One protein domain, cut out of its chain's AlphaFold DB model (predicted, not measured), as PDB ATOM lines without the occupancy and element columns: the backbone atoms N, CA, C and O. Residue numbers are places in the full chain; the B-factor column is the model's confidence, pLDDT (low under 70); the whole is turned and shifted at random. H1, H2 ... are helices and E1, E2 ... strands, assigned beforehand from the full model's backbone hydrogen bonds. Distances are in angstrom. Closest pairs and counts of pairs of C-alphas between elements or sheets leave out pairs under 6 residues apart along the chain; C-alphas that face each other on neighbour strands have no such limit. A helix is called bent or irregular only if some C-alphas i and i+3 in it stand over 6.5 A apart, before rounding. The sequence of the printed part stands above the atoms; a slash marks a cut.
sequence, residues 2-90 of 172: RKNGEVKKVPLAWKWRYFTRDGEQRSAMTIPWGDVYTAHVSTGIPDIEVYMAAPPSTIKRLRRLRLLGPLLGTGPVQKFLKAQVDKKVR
ATOM      1  N   ARG A   2       3.269   7.701 -49.793       96.38
ATOM      2  CA  ARG A   2       2.925   6.822 -50.906       96.38
ATOM      3  C   ARG A   2       2.560   7.677 -52.105       96.38
ATOM      4  O   ARG A   2       1.831   8.652 -51.939       96.38
ATOM      5  N   LYS A   3       3.088   7.337 -53.274       96.50
ATOM      6  CA  LYS A   3       2.765   8.018 -54.523       96.50
ATOM      7  C   LYS A   3       2.650   6.993 -55.637       96.50
ATOM      8  O   LYS A   3       3.577   6.203 -55.808       96.50
ATOM      9  N   ASN A   4       1.560   7.042 -56.395       95.94
ATOM     10  CA  ASN A   4       1.258   6.121 -57.491       95.94
ATOM     11  C   ASN A   4       1.338   4.645 -57.053       95.94
ATOM     12  O   ASN A   4       1.899   3.813 -57.754       95.94
ATOM     13  N   GLY A   5       0.848   4.330 -55.851       95.75
ATOM     14  CA  GLY A   5       0.842   2.961 -55.331       95.75
ATOM     15  C   GLY A   5       2.160   2.498 -54.703       95.75
ATOM     16  O   GLY A   5       2.179   1.428 -54.100       95.75
ATOM     17  N   GLU A   6       3.224   3.302 -54.730       96.88
ATOM     18  CA  GLU A   6       4.540   2.936 -54.191       96.88
ATOM     19  C   GLU A   6       4.918   3.755 -52.955       96.88
ATOM     20  O   GLU A   6       4.713   4.973 -52.903       96.88
ATOM     21  N   VAL A   7       5.537   3.111 -51.961       96.06
ATOM     22  CA  VAL A   7       6.116   3.816 -50.809       96.06
ATOM     23  C   VAL A   7       7.430   4.461 -51.232       96.06
ATOM     24  O   VAL A   7       8.395   3.780 -51.566       96.06
ATOM     25  N   LYS A   8       7.486   5.792 -51.175       95.06
ATOM     26  CA  LYS A   8       8.661   6.569 -51.577       95.06
ATOM     27  C   LYS A   8       9.345   7.191 -50.371       95.06
ATOM     28  O   LYS A   8       8.711   7.850 -49.529       95.06
ATOM     29  N   LYS A   9      10.667   7.014 -50.323       92.50
ATOM     30  CA  LYS A   9      11.534   7.713 -49.376       92.50
ATOM     31  C   LYS A   9      11.526   9.194 -49.724       92.50
ATOM     32  O   LYS A   9      11.802   9.582 -50.854       92.50
ATOM     33  N   VAL A  10      11.213  10.016 -48.733       91.12
ATOM     34  CA  VAL A  10      11.226  11.472 -48.857       91.12
ATOM     35  C   VAL A  10      12.021  12.081 -47.716       91.12
ATOM     36  O   VAL A  10      12.175  11.442 -46.672       91.12
ATOM     37  N   PRO A  11      12.551  13.300 -47.890       88.62
ATOM     38  CA  PRO A  11      13.306  13.932 -46.827       88.62
ATOM     39  C   PRO A  11      12.460  14.236 -45.582       88.62
ATOM     40  O   PRO A  11      11.233  14.311 -45.638       88.62
ATOM     41  N   LEU A  12      13.132  14.481 -44.457       84.62
ATOM     42  CA  LEU A  12      12.480  14.915 -43.221       84.62
ATOM     43  C   LEU A  12      11.667  16.201 -43.445       84.62
ATOM     44  O   LEU A  12      12.164  17.137 -44.079       84.62
ATOM     45  N   ALA A  13      10.443  16.243 -42.903       88.62
ATOM     46  CA  ALA A  13       9.517  17.369 -43.049       88.62
ATOM     47  C   ALA A  13       9.362  17.821 -44.519       88.62
ATOM     48  O   ALA A  13       9.444  19.013 -44.829       88.62
ATOM     49  N   TRP A  14       9.217  16.852 -45.431       91.50
ATOM     50  CA  TRP A  14       9.212  17.076 -46.878       91.50
ATOM     51  C   TRP A  14       8.157  18.087 -47.326       91.50
ATOM     52  O   TRP A  14       8.512  19.087 -47.956       91.50
ATOM     53  N   LYS A  15       6.892  17.847 -46.971       95.12
ATOM     54  CA  LYS A  15       5.803  18.809 -47.146       95.12
ATOM     55  C   LYS A  15       5.336  19.308 -45.789       95.12
ATOM     56  O   LYS A  15       5.495  18.642 -44.765       95.12
ATOM     57  N   TRP A  16       4.754  20.495 -45.801       95.69
ATOM     58  CA  TRP A  16       4.076  21.078 -44.657       95.69
ATOM     59  C   TRP A  16       2.944  21.967 -45.164       95.69
ATOM     60  O   TRP A  16       3.041  22.522 -46.259       95.69
ATOM     61  N   ARG A  17       1.877  22.070 -44.380       95.56
ATOM     62  CA  ARG A  17       0.733  22.943 -44.650       95.56
ATOM     63  C   ARG A  17       0.013  23.276 -43.350       95.56
ATOM     64  O   ARG A  17       0.366  22.747 -42.293       95.56
ATOM     65  N   TYR A  18      -0.970  24.158 -43.441       94.75
ATOM     66  CA  TYR A  18      -1.873  24.438 -42.337       94.75
ATOM     67  C   TYR A  18      -3.165  23.635 -42.472       94.75
ATOM     68  O   TYR A  18      -3.609  23.343 -43.581       94.75
ATOM     69  N   PHE A  19      -3.729  23.294 -41.322       90.94
ATOM     70  CA  PHE A  19      -5.033  22.670 -41.164       90.94
ATOM     71  C   PHE A  19      -5.860  23.527 -40.210       90.94
ATOM     72  O   PHE A  19      -5.334  23.990 -39.196       90.94
ATOM     73  N   THR A  20      -7.132  23.745 -40.523       88.44
ATOM     74  CA  THR A  20      -8.029  24.528 -39.668       88.44
ATOM     75  C   THR A  20      -8.660  23.611 -38.627       88.44
ATOM     76  O   THR A  20      -9.327  22.650 -38.992       88.44
ATOM     77  N   ARG A  21      -8.489  23.925 -37.342       83.38
ATOM     78  CA  ARG A  21      -9.188  23.275 -36.227       83.38
ATOM     79  C   ARG A  21      -9.890  24.349 -35.412       83.38
ATOM     80  O   ARG A  21      -9.210  25.230 -34.901       83.38
ATOM     81  N   ASP A  22     -11.214  24.276 -35.299       82.00
ATOM     82  CA  ASP A  22     -12.028  25.237 -34.535       82.00
ATOM     83  C   ASP A  22     -11.746  26.706 -34.917       82.00
ATOM     84  O   ASP A  22     -11.632  27.585 -34.071       82.00
ATOM     85  N   GLY A  23     -11.553  26.967 -36.215       83.69
ATOM     86  CA  GLY A  23     -11.195  28.292 -36.738       83.69
ATOM     87  C   GLY A  23      -9.713  28.667 -36.602       83.69
ATOM     88  O   GLY A  23      -9.269  29.641 -37.206       83.69
ATOM     89  N   GLU A  24      -8.908  27.875 -35.894       88.50
ATOM     90  CA  GLU A  24      -7.483  28.131 -35.702       88.50
ATOM     91  C   GLU A  24      -6.604  27.343 -36.677       88.50
ATOM     92  O   GLU A  24      -6.756  26.135 -36.873       88.50
ATOM     93  N   GLN A  25      -5.605  28.014 -37.246       93.19
ATOM     94  CA  GLN A  25      -4.626  27.374 -38.122       93.19
ATOM     95  C   GLN A  25      -3.596  26.578 -37.312       93.19
ATOM     96  O   GLN A  25      -2.894  27.103 -36.446       93.19
ATOM     97  N   ARG A  26      -3.445  25.298 -37.647       93.44
ATOM     98  CA  ARG A  26      -2.447  24.386 -37.083       93.44
ATOM     99  C   ARG A  26      -1.463  23.982 -38.169       93.44
ATOM    100  O   ARG A  26      -1.831  23.350 -39.154       93.44
ATOM    101  N   SER A  27      -0.197  24.350 -37.999       96.38
ATOM    102  CA  SER A  27       0.864  23.906 -38.901       96.38
ATOM    103  C   SER A  27       1.176  22.432 -38.676       96.38
ATOM    104  O   SER A  27       1.362  21.990 -37.539       96.38
ATOM    105  N   ALA A  28       1.304  21.681 -39.763       96.44
ATOM    106  CA  ALA A  28       1.685  20.280 -39.722       96.44
ATOM    107  C   ALA A  28       2.636  19.930 -40.867       96.44
ATOM    108  O   ALA A  28       2.656  20.577 -41.915       96.44
ATOM    109  N   MET A  29       3.439  18.891 -40.656       96.25
ATOM    110  CA  MET A  29       4.440  18.409 -41.608       96.25
ATOM    111  C   MET A  29       4.296  16.911 -41.846       96.25
ATOM    112  O   MET A  29       3.795  16.193 -40.983       96.25
ATOM    113  N   THR A  30       4.777  16.434 -42.992       95.44
ATOM    114  CA  THR A  30       4.731  15.008 -43.322       95.44
ATOM    115  C   THR A  30       5.609  14.170 -42.394       95.44
ATOM    116  O   THR A  30       6.788  14.500 -42.221       95.44
ATOM    117  N   ILE A  31       5.074  13.053 -41.900       92.88
ATOM    118  CA  ILE A  31       5.771  12.044 -41.089       92.88
ATOM    119  C   ILE A  31       5.693  10.673 -41.783       92.88
ATOM    120  O   ILE A  31       4.655  10.332 -42.352       92.88
ATOM    121  N   PRO A  32       6.771   9.868 -41.778       90.12
ATOM    122  CA  PRO A  32       6.775   8.541 -42.391       90.12
ATOM    123  C   PRO A  32       6.206   7.466 -41.445       90.12
ATOM    124  O   PRO A  32       6.897   6.504 -41.125       90.12
ATOM    125  N   TRP A  33       4.974   7.639 -40.960       90.00
ATOM    126  CA  TRP A  33       4.305   6.625 -40.133       90.00
ATOM    127  C   TRP A  33       3.773   5.447 -40.953       90.00
ATOM    128  O   TRP A  33       3.685   5.514 -42.183       90.00
ATOM    129  N   GLY A  34       3.418   4.367 -40.248       90.94
ATOM    130  CA  GLY A  34       2.880   3.136 -40.829       90.94
ATOM    131  C   GLY A  34       1.612   3.352 -41.657       90.94
ATOM    132  O   GLY A  34       1.391   2.616 -42.615       90.94
ATOM    133  N   ASP A  35       0.852   4.413 -41.384       94.06
ATOM    134  CA  ASP A  35      -0.366   4.795 -42.110       94.06
ATOM    135  C   ASP A  35      -0.120   5.031 -43.607       94.06
ATOM    136  O   ASP A  35      -0.988   4.761 -44.433       94.06
ATOM    137  N   VAL A  36       1.103   5.427 -43.993       95.69
ATOM    138  CA  VAL A  36       1.526   5.517 -45.404       95.69
ATOM    139  C   VAL A  36       1.371   4.175 -46.138       95.69
ATOM    140  O   VAL A  36       1.145   4.131 -47.351       95.69
ATOM    141  N   TYR A  37       1.527   3.073 -45.409       95.12
ATOM    142  CA  TYR A  37       1.378   1.720 -45.915       95.12
ATOM    143  C   TYR A  37      -0.023   1.167 -45.634       95.12
ATOM    144  O   TYR A  37      -0.706   0.737 -46.562       95.12
ATOM    145  N   THR A  38      -0.477   1.205 -44.380       95.56
ATOM    146  CA  THR A  38      -1.708   0.520 -43.954       95.56
ATOM    147  C   THR A  38      -2.980   1.153 -44.521       95.56
ATOM    148  O   THR A  38      -3.936   0.430 -44.818       95.56
ATOM    149  N   ALA A  39      -3.005   2.468 -44.767       95.75
ATOM    150  CA  ALA A  39      -4.162   3.099 -45.400       95.75
ATOM    151  C   ALA A  39      -4.363   2.592 -46.839       95.75
ATOM    152  O   ALA A  39      -5.499   2.355 -47.243       95.75
ATOM    153  N   HIS A  40      -3.283   2.317 -47.584       96.81
ATOM    154  CA  HIS A  40      -3.378   1.722 -48.922       96.81
ATOM    155  C   HIS A  40      -3.942   0.308 -48.861       96.81
ATOM    156  O   HIS A  40      -4.849  -0.019 -49.617       96.81
ATOM    157  N   VAL A  41      -3.451  -0.510 -47.922       96.62
ATOM    158  CA  VAL A  41      -3.966  -1.871 -47.719       96.62
ATOM    159  C   VAL A  41      -5.473  -1.843 -47.471       96.62
ATOM    160  O   VAL A  41      -6.186  -2.689 -48.001       96.62
ATOM    161  N   SER A  42      -5.956  -0.871 -46.694       96.25
ATOM    162  CA  SER A  42      -7.366  -0.756 -46.303       96.25
ATOM    163  C   SER A  42      -8.271  -0.183 -47.396       96.25
ATOM    164  O   SER A  42      -9.422  -0.587 -47.487       96.25
ATOM    165  N   THR A  43      -7.773   0.762 -48.200       95.50
ATOM    166  CA  THR A  43      -8.616   1.605 -49.077       95.50
ATOM    167  C   THR A  43      -8.305   1.487 -50.567       95.50
ATOM    168  O   THR A  43      -9.082   1.955 -51.389       95.50
ATOM    169  N   GLY A  44      -7.143   0.944 -50.937       96.00
ATOM    170  CA  GLY A  44      -6.641   0.958 -52.312       96.00
ATOM    171  C   GLY A  44      -6.135   2.323 -52.800       96.00
ATOM    172  O   GLY A  44      -5.582   2.398 -53.896       96.00
ATOM    173  N   ILE A  45      -6.242   3.398 -52.005       96.94
ATOM    174  CA  ILE A  45      -5.835   4.746 -52.428       96.94
ATOM    175  C   ILE A  45      -4.325   4.762 -52.749       96.94
ATOM    176  O   ILE A  45      -3.511   4.356 -51.909       96.94
ATOM    177  N   PRO A  46      -3.914   5.201 -53.956       96.75
ATOM    178  CA  PRO A  46      -2.525   5.088 -54.406       96.75
ATOM    179  C   PRO A  46      -1.606   6.185 -53.851       96.75
ATOM    180  O   PRO A  46      -0.391   5.985 -53.773       96.75
ATOM    181  N   ASP A  47      -2.173   7.328 -53.463       97.25
ATOM    182  CA  ASP A  47      -1.453   8.508 -52.991       97.25
ATOM    183  C   ASP A  47      -1.807   8.797 -51.531       97.25
ATOM    184  O   ASP A  47      -2.946   9.136 -51.223       97.25
ATOM    185  N   ILE A  48      -0.835   8.665 -50.622       97.62
ATOM    186  CA  ILE A  48      -1.062   8.811 -49.176       97.62
ATOM    187  C   ILE A  48       0.034   9.660 -48.544       97.62
ATOM    188  O   ILE A  48       1.240   9.392 -48.664       97.62
ATOM    189  N   GLU A  49      -0.406  10.658 -47.786       96.81
ATOM    190  CA  GLU A  49       0.435  11.531 -46.983       96.81
ATOM    191  C   GLU A  49      -0.104  11.602 -45.559       96.81
ATOM    192  O   GLU A  49      -1.296  11.792 -45.342       96.81
ATOM    193  N   VAL A  50       0.796  11.477 -44.589       96.69
ATOM    194  CA  VAL A  50       0.466  11.497 -43.163       96.69
ATOM    195  C   VAL A  50       1.131  12.715 -42.557       96.69
ATOM    196  O   VAL A  50       2.319  12.945 -42.793       96.69
ATOM    197  N   TYR A  51       0.368  13.490 -41.796       96.00
ATOM    198  CA  TYR A  51       0.806  14.760 -41.234       96.00
ATOM    199  C   TYR A  51       0.753  14.726 -39.710       96.00
ATOM    200  O   TYR A  51      -0.187  14.197 -39.127       96.00
ATOM    201  N   MET A  52       1.744  15.343 -39.071       94.50
ATOM    202  CA  MET A  52       1.747  15.589 -37.631       94.50
ATOM    203  C   MET A  52       1.863  17.086 -37.366       94.50
ATOM    204  O   MET A  52       2.711  17.767 -37.959       94.50
ATOM    205  N   ALA A  53       1.011  17.590 -36.473       93.69
ATOM    206  CA  ALA A  53       1.051  18.975 -36.034       93.69
ATOM    207  C   ALA A  53       2.362  19.269 -35.293       93.69
ATOM    208  O   ALA A  53       2.809  18.500 -34.442       93.69
ATOM    209  N   ALA A  54       2.986  20.394 -35.623       92.56
ATOM    210  CA  ALA A  54       4.202  20.863 -34.974       92.56
ATOM    211  C   ALA A  54       4.297  22.389 -35.092       92.56
ATOM    212  O   ALA A  54       3.859  22.935 -36.108       92.56
ATOM    213  N   PRO A  55       4.910  23.094 -34.123       93.56
ATOM    214  CA  PRO A  55       5.126  24.533 -34.233       93.56
ATOM    215  C   PRO A  55       5.891  24.908 -35.520       93.56
ATOM    216  O   PRO A  55       6.829  24.191 -35.894       93.56
ATOM    217  N   PRO A  56       5.587  26.049 -36.174       94.06
ATOM    218  CA  PRO A  56       6.264  26.458 -37.409       94.06
ATOM    219  C   PRO A  56       7.791  26.558 -37.263       94.06
ATOM    220  O   PRO A  56       8.544  26.199 -38.172       94.06
ATOM    221  N   SER A  57       8.266  26.995 -36.093       94.31
ATOM    222  CA  SER A  57       9.691  27.067 -35.751       94.31
ATOM    223  C   SER A  57      10.361  25.689 -35.769       94.31
ATOM    224  O   SER A  57      11.457  25.541 -36.324       94.31
ATOM    225  N   THR A  58       9.684  24.668 -35.238       92.44
ATOM    226  CA  THR A  58      10.125  23.268 -35.259       92.44
ATOM    227  C   THR A  58      10.196  22.742 -36.688       92.44
ATOM    228  O   THR A  58      11.236  22.213 -37.084       92.44
ATOM    229  N   ILE A  59       9.155  22.962 -37.499       93.81
ATOM    230  CA  ILE A  59       9.138  22.559 -38.916       93.81
ATOM    231  C   ILE A  59      10.310  23.214 -39.666       93.81
ATOM    232  O   ILE A  59      11.088  22.533 -40.339       93.81
ATOM    233  N   LYS A  60      10.514  24.528 -39.495       93.06
ATOM    234  CA  LYS A  60      11.623  25.273 -40.117       93.06
ATOM    235  C   LYS A  60      12.992  24.760 -39.667       93.06
ATOM    236  O   LYS A  60      13.933  24.728 -40.461       93.06
ATOM    237  N   ARG A  61      13.145  24.364 -38.400       91.62
ATOM    238  CA  ARG A  61      14.382  23.751 -37.890       91.62
ATOM    239  C   ARG A  61      14.635  22.390 -38.535       91.62
ATOM    240  O   ARG A  61      15.732  22.174 -39.035       91.62
ATOM    241  N   LEU A  62      13.638  21.507 -38.581       89.50
ATOM    242  CA  LEU A  62      13.779  20.168 -39.167       89.50
ATOM    243  C   LEU A  62      14.096  20.227 -40.665       89.50
ATOM    244  O   LEU A  62      14.972  19.507 -41.142       89.50
ATOM    245  N   ARG A  63      13.473  21.156 -41.398       90.38
ATOM    246  CA  ARG A  63      13.781  21.380 -42.818       90.38
ATOM    247  C   ARG A  63      15.206  21.888 -43.053       90.38
ATOM    248  O   ARG A  63      15.795  21.536 -44.068       90.38
ATOM    249  N   ARG A  64      15.778  22.671 -42.130       90.12
ATOM    250  CA  ARG A  64      17.202  23.056 -42.175       90.12
ATOM    251  C   ARG A  64      18.111  21.869 -41.852       90.12
ATOM    252  O   ARG A  64      19.073  21.634 -42.573       90.12
ATOM    253  N   LEU A  65      17.761  21.081 -40.831       86.25
ATOM    254  CA  LEU A  65      18.495  19.869 -40.445       86.25
ATOM    255  C   LEU A  65      18.560  18.824 -41.566       86.25
ATOM    256  O   LEU A  65      19.526  18.073 -41.623       86.25
ATOM    257  N   ARG A  66      17.597  18.817 -42.499       83.88
ATOM    258  CA  ARG A  66      17.651  18.003 -43.726       83.88
ATOM    259  C   ARG A  66      18.975  18.152 -44.482       83.88
ATOM    260  O   ARG A  66      19.466  17.164 -45.013       83.88
ATOM    261  N   LEU A  67      19.541  19.360 -44.535       80.38
ATOM    262  CA  LEU A  67      20.807  19.634 -45.228       80.38
ATOM    263  C   LEU A  67      22.000  18.960 -44.536       80.38
ATOM    264  O   LEU A  67      22.980  18.620 -45.182       80.38
ATOM    265  N   LEU A  68      21.879  18.704 -43.232       81.69
ATOM    266  CA  LEU A  68      22.860  17.985 -42.420       81.69
ATOM    267  C   LEU A  68      22.551  16.479 -42.338       81.69
ATOM    268  O   LEU A  68      23.150  15.770 -41.533       81.69
ATOM    269  N   GLY A  69      21.611  15.981 -43.151       73.88
ATOM    270  CA  GLY A  69      21.138  14.594 -43.142       73.88
ATOM    271  C   GLY A  69      22.248  13.531 -43.128       73.88
ATOM    272  O   GLY A  69      22.167  12.630 -42.292       73.88
ATOM    273  N   PRO A  70      23.302  13.637 -43.963       75.31
ATOM    274  CA  PRO A  70      24.413  12.681 -43.950       75.31
ATOM    275  C   PRO A  70      25.146  12.617 -42.601       75.31
ATOM    276  O   PRO A  70      25.486  11.537 -42.130       75.31
ATOM    277  N   LEU A  71      25.322  13.763 -41.934       78.62
ATOM    278  CA  LEU A  71      25.998  13.852 -40.635       78.62
ATOM    279  C   LEU A  71      25.128  13.300 -39.501       78.62
ATOM    280  O   LEU A  71      25.630  12.627 -38.601       78.62
ATOM    281  N   LEU A  72      23.811  13.534 -39.565       75.00
ATOM    282  CA  LEU A  72      22.850  13.001 -38.593       75.00
ATOM    283  C   LEU A  72      22.791  11.470 -38.602       75.00
ATOM    284  O   LEU A  72      22.417  10.879 -37.593       75.00
ATOM    285  N   GLY A  73      23.153  10.828 -39.715       76.25
ATOM    286  CA  GLY A  73      23.219   9.370 -39.830       76.25
ATOM    287  C   GLY A  73      24.444   8.732 -39.167       76.25
ATOM    288  O   GLY A  73      24.490   7.511 -39.048       76.25
ATOM    289  N   THR A  74      25.432   9.518 -38.729       85.31
ATOM    290  CA  THR A  74      26.672   8.971 -38.163       85.31
ATOM    291  C   THR A  74      26.461   8.415 -36.750       85.31
ATOM    292  O   THR A  74      25.713   8.972 -35.943       85.31
ATOM    293  N   GLY A  75      27.153   7.315 -36.428       86.25
ATOM    294  CA  GLY A  75      27.060   6.641 -35.126       86.25
ATOM    295  C   GLY A  75      27.287   7.560 -33.911       86.25
ATOM    296  O   GLY A  75      26.469   7.534 -32.987       86.25
ATOM    297  N   PRO A  76      28.327   8.421 -33.902       89.50
ATOM    298  CA  PRO A  76      28.566   9.354 -32.800       89.50
ATOM    299  C   PRO A  76      27.431  10.368 -32.606       89.50
ATOM    300  O   PRO A  76      26.994  10.594 -31.476       89.50
ATOM    301  N   VAL A  77      26.905  10.935 -33.699       84.31
ATOM    302  CA  VAL A  77      25.801  11.905 -33.644       84.31
ATOM    303  C   VAL A  77      24.519  11.233 -33.157       84.31
ATOM    304  O   VAL A  77      23.852  11.765 -32.272       84.31
ATOM    305  N   GLN A  78      24.203  10.031 -33.647       85.69
ATOM    306  CA  GLN A  78      23.067   9.241 -33.159       85.69
ATOM    307  C   GLN A  78      23.181   8.929 -31.662       85.69
ATOM    308  O   GLN A  78      22.204   9.090 -30.931       85.69
ATOM    309  N   LYS A  79      24.368   8.536 -31.179       87.75
ATOM    310  CA  LYS A  79      24.608   8.260 -29.752       87.75
ATOM    311  C   LYS A  79      24.397   9.507 -28.893       87.75
ATOM    312  O   LYS A  79      23.723   9.434 -27.867       87.75
ATOM    313  N   PHE A  80      24.918  10.653 -29.328       88.62
ATOM    314  CA  PHE A  80      24.709  11.929 -28.643       88.62
ATOM    315  C   PHE A  80      23.227  12.328 -28.606       88.62
ATOM    316  O   PHE A  80      22.716  12.689 -27.546       88.62
ATOM    317  N   LEU A  81      22.521  12.235 -29.740       85.12
ATOM    318  CA  LEU A  81      21.100  12.577 -29.826       85.12
ATOM    319  C   LEU A  81      20.240  11.680 -28.928       85.12
ATOM    320  O   LEU A  81      19.399  12.201 -28.200       85.12
ATOM    321  N   LYS A  82      20.485  10.364 -28.919       83.81
ATOM    322  CA  LYS A  82      19.794   9.418 -28.026       83.81
ATOM    323  C   LYS A  82      20.020   9.764 -26.551       83.81
ATOM    324  O   LYS A  82      19.054   9.951 -25.825       83.81
ATOM    325  N   ALA A  83      21.265  10.027 -26.149       86.50
ATOM    326  CA  ALA A  83      21.570  10.438 -24.776       86.50
ATOM    327  C   ALA A  83      20.893  11.763 -24.366       86.50
ATOM    328  O   ALA A  83      20.592  11.976 -23.192       86.50
ATOM    329  N   GLN A  84      20.657  12.684 -25.308       85.00
ATOM    330  CA  GLN A  84      19.880  13.902 -25.046       85.00
ATOM    331  C   GLN A  84      18.385  13.611 -24.884       85.00
ATOM    332  O   GLN A  84      17.742  14.251 -24.050       85.00
ATOM    333  N   VAL A  85      17.841  12.676 -25.668       82.38
ATOM    334  CA  VAL A  85      16.449  12.218 -25.560       82.38
ATOM    335  C   VAL A  85      16.214  11.584 -24.194       82.38
ATOM    336  O   VAL A  85      15.335  12.055 -23.477       82.38
ATOM    337  N   ASP A  86      17.063  10.640 -23.784       80.38
ATOM    338  CA  ASP A  86      16.940   9.927 -22.504       80.38
ATOM    339  C   ASP A  86      16.942  10.878 -21.296       80.38
ATOM    340  O   ASP A  86      16.255  10.658 -20.302       80.38
ATOM    341  N   LYS A  87      17.688  11.986 -21.388       80.62
ATOM    342  CA  LYS A  87      17.765  12.997 -20.323       80.62
ATOM    343  C   LYS A  87      16.553  13.927 -20.260       80.62
ATOM    344  O   LYS A  87      16.256  14.453 -19.189       80.62
ATOM    345  N   LYS A  88      15.915  14.217 -21.398       74.69
ATOM    346  CA  LYS A  88      14.968  15.344 -21.532       74.69
ATOM    347  C   LYS A  88      13.532  14.920 -21.794       74.69
ATOM    348  O   LYS A  88      12.617  15.664 -21.453       74.69
ATOM    349  N   VAL A  89      13.318  13.766 -22.414       72.62
ATOM    350  CA  VAL A  89      11.985  13.303 -22.789       72.62
ATOM    351  C   VAL A  89      11.443  12.435 -21.664       72.62
ATOM    352  O   VAL A  89      11.833  11.284 -21.503       72.62
ATOM    353  N   ARG A  90      10.526  12.997 -20.878       71.88
ATOM    354  CA  ARG A  90       9.685  12.226 -19.960       71.88
ATOM    355  C   ARG A  90       8.311  12.066 -20.595       71.88
ATOM    356  O   ARG A  90       7.758  13.041 -21.103       71.88
TER     357      ARG A  90
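Overview. This is residues 2 to 90 of the 172 residues of an uncharacterized protein of Gammaproteobacteria bacterium HGW-Gammaproteobacteria-7 (UniProt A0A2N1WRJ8). A narrow sheet of three strands, with the long hairpin E1 and E2 and the short strand E3 beside E2, has helix H2 over one face; H2 begins there and runs on past the sheet, and after it H3 folds back and sticks out with residues 75 to 80 and 82 to 88. Helix H1 lies off the sheet, beyond the end that is away from the hairpin's turn; the centres of H3 and H1 are the farthest from the mean of all C-alphas, at 18.9 A and 17.0 A. The printed part has 89 residues with three named helices and three named strands, in the order E1, E2, H1, E3, H2, H3; the sheet's order is E1, E2, E3, antiparallel throughout, and the class is mixed, helices and strands. The whole is loose, with a radius of gyration of the C-alphas of 15.6 A and spans of 41 by 34 by 27 A.

Along the chain. In the sheet, strand E1 holds residues 16 to 21 and is 15.9 A long from first to last C-alpha; it begins at C-alpha 16, at (4.076, 21.078, -44.657). Strand E2, residues 24 to 30, is the longest strand, 19.5 A. Strand E3, residues 51 to 53, is 6.7 A long. Helix H2, residues 56 to 72, is the longest helix, 21.4 A, and begins at C-alpha 56, at (6.264, 26.458, -37.409). H2 is irregular, with C-alphas 67 and 70 standing 7.9 A apart, and it has a kink of 57 degrees near residue 66. Helix H3, residues 75 to 88, is 20.2 A long and ends at C-alpha 88, at (14.968, 15.344, -21.532). Helix H1, residues 35 to 43, is 11.3 A long; it is neither bent nor irregular, but only just: C-alphas 36 and 39 are 6.2 A apart.

Arrangement. E1 and E2 form a hairpin of antiparallel strands, 145 degrees between their directions, with N 19 and O 26 within hydrogen-bond range at 2.9 A and N 24 and O 21 at 2.8 A. E3 is the antiparallel neighbour of E2 at 133 degrees; N 52 and O 29 are within hydrogen-bond range at 2.9 A. E1 and E3 are the edge strands. H2 is on the sheet at a height over the sheet of 11.7 A, which gives two layers, a sheet with a helix on one face. H2 lies over E2 and runs along the strands, at 3 degrees to E2 on the local plane. The closest C-alphas of E2 and H2 are those of Ser 27 and Pro 56, 6.2 A apart. H2 and H3 are close but not clearly touching, with Leu 72 and Gln 78 the closest C-alphas at 6.6 A; they run opposite ways at a shallow tilt of 34 degrees, only just short of steep. H1 and H3 are not on the sheet, and H1 is apart from H2 and from H3. In H3 each O i to N i+4 pair is within hydrogen-bond range; in H1 4 of 5 are, and in H2 9 of 13.

Size, cuts and confidence. The two C-alphas farthest apart are those of Gly 23 and Pro 76, 44.2 A. Residues 73 to 80, of which 75 to 80 belong to H3, and residues 82 to 90, of which 82 to 88 belong to H3, stand free; the body without them spans 39 by 35 by 20 A. Residues 2 to 15 form a long stretch with no named element. The printed part has no cut; no link between named elements is long, and the link from H1 to E3 is short but not tight. The mean pLDDT of the printed part is 89.9, and no printed residue is under 70.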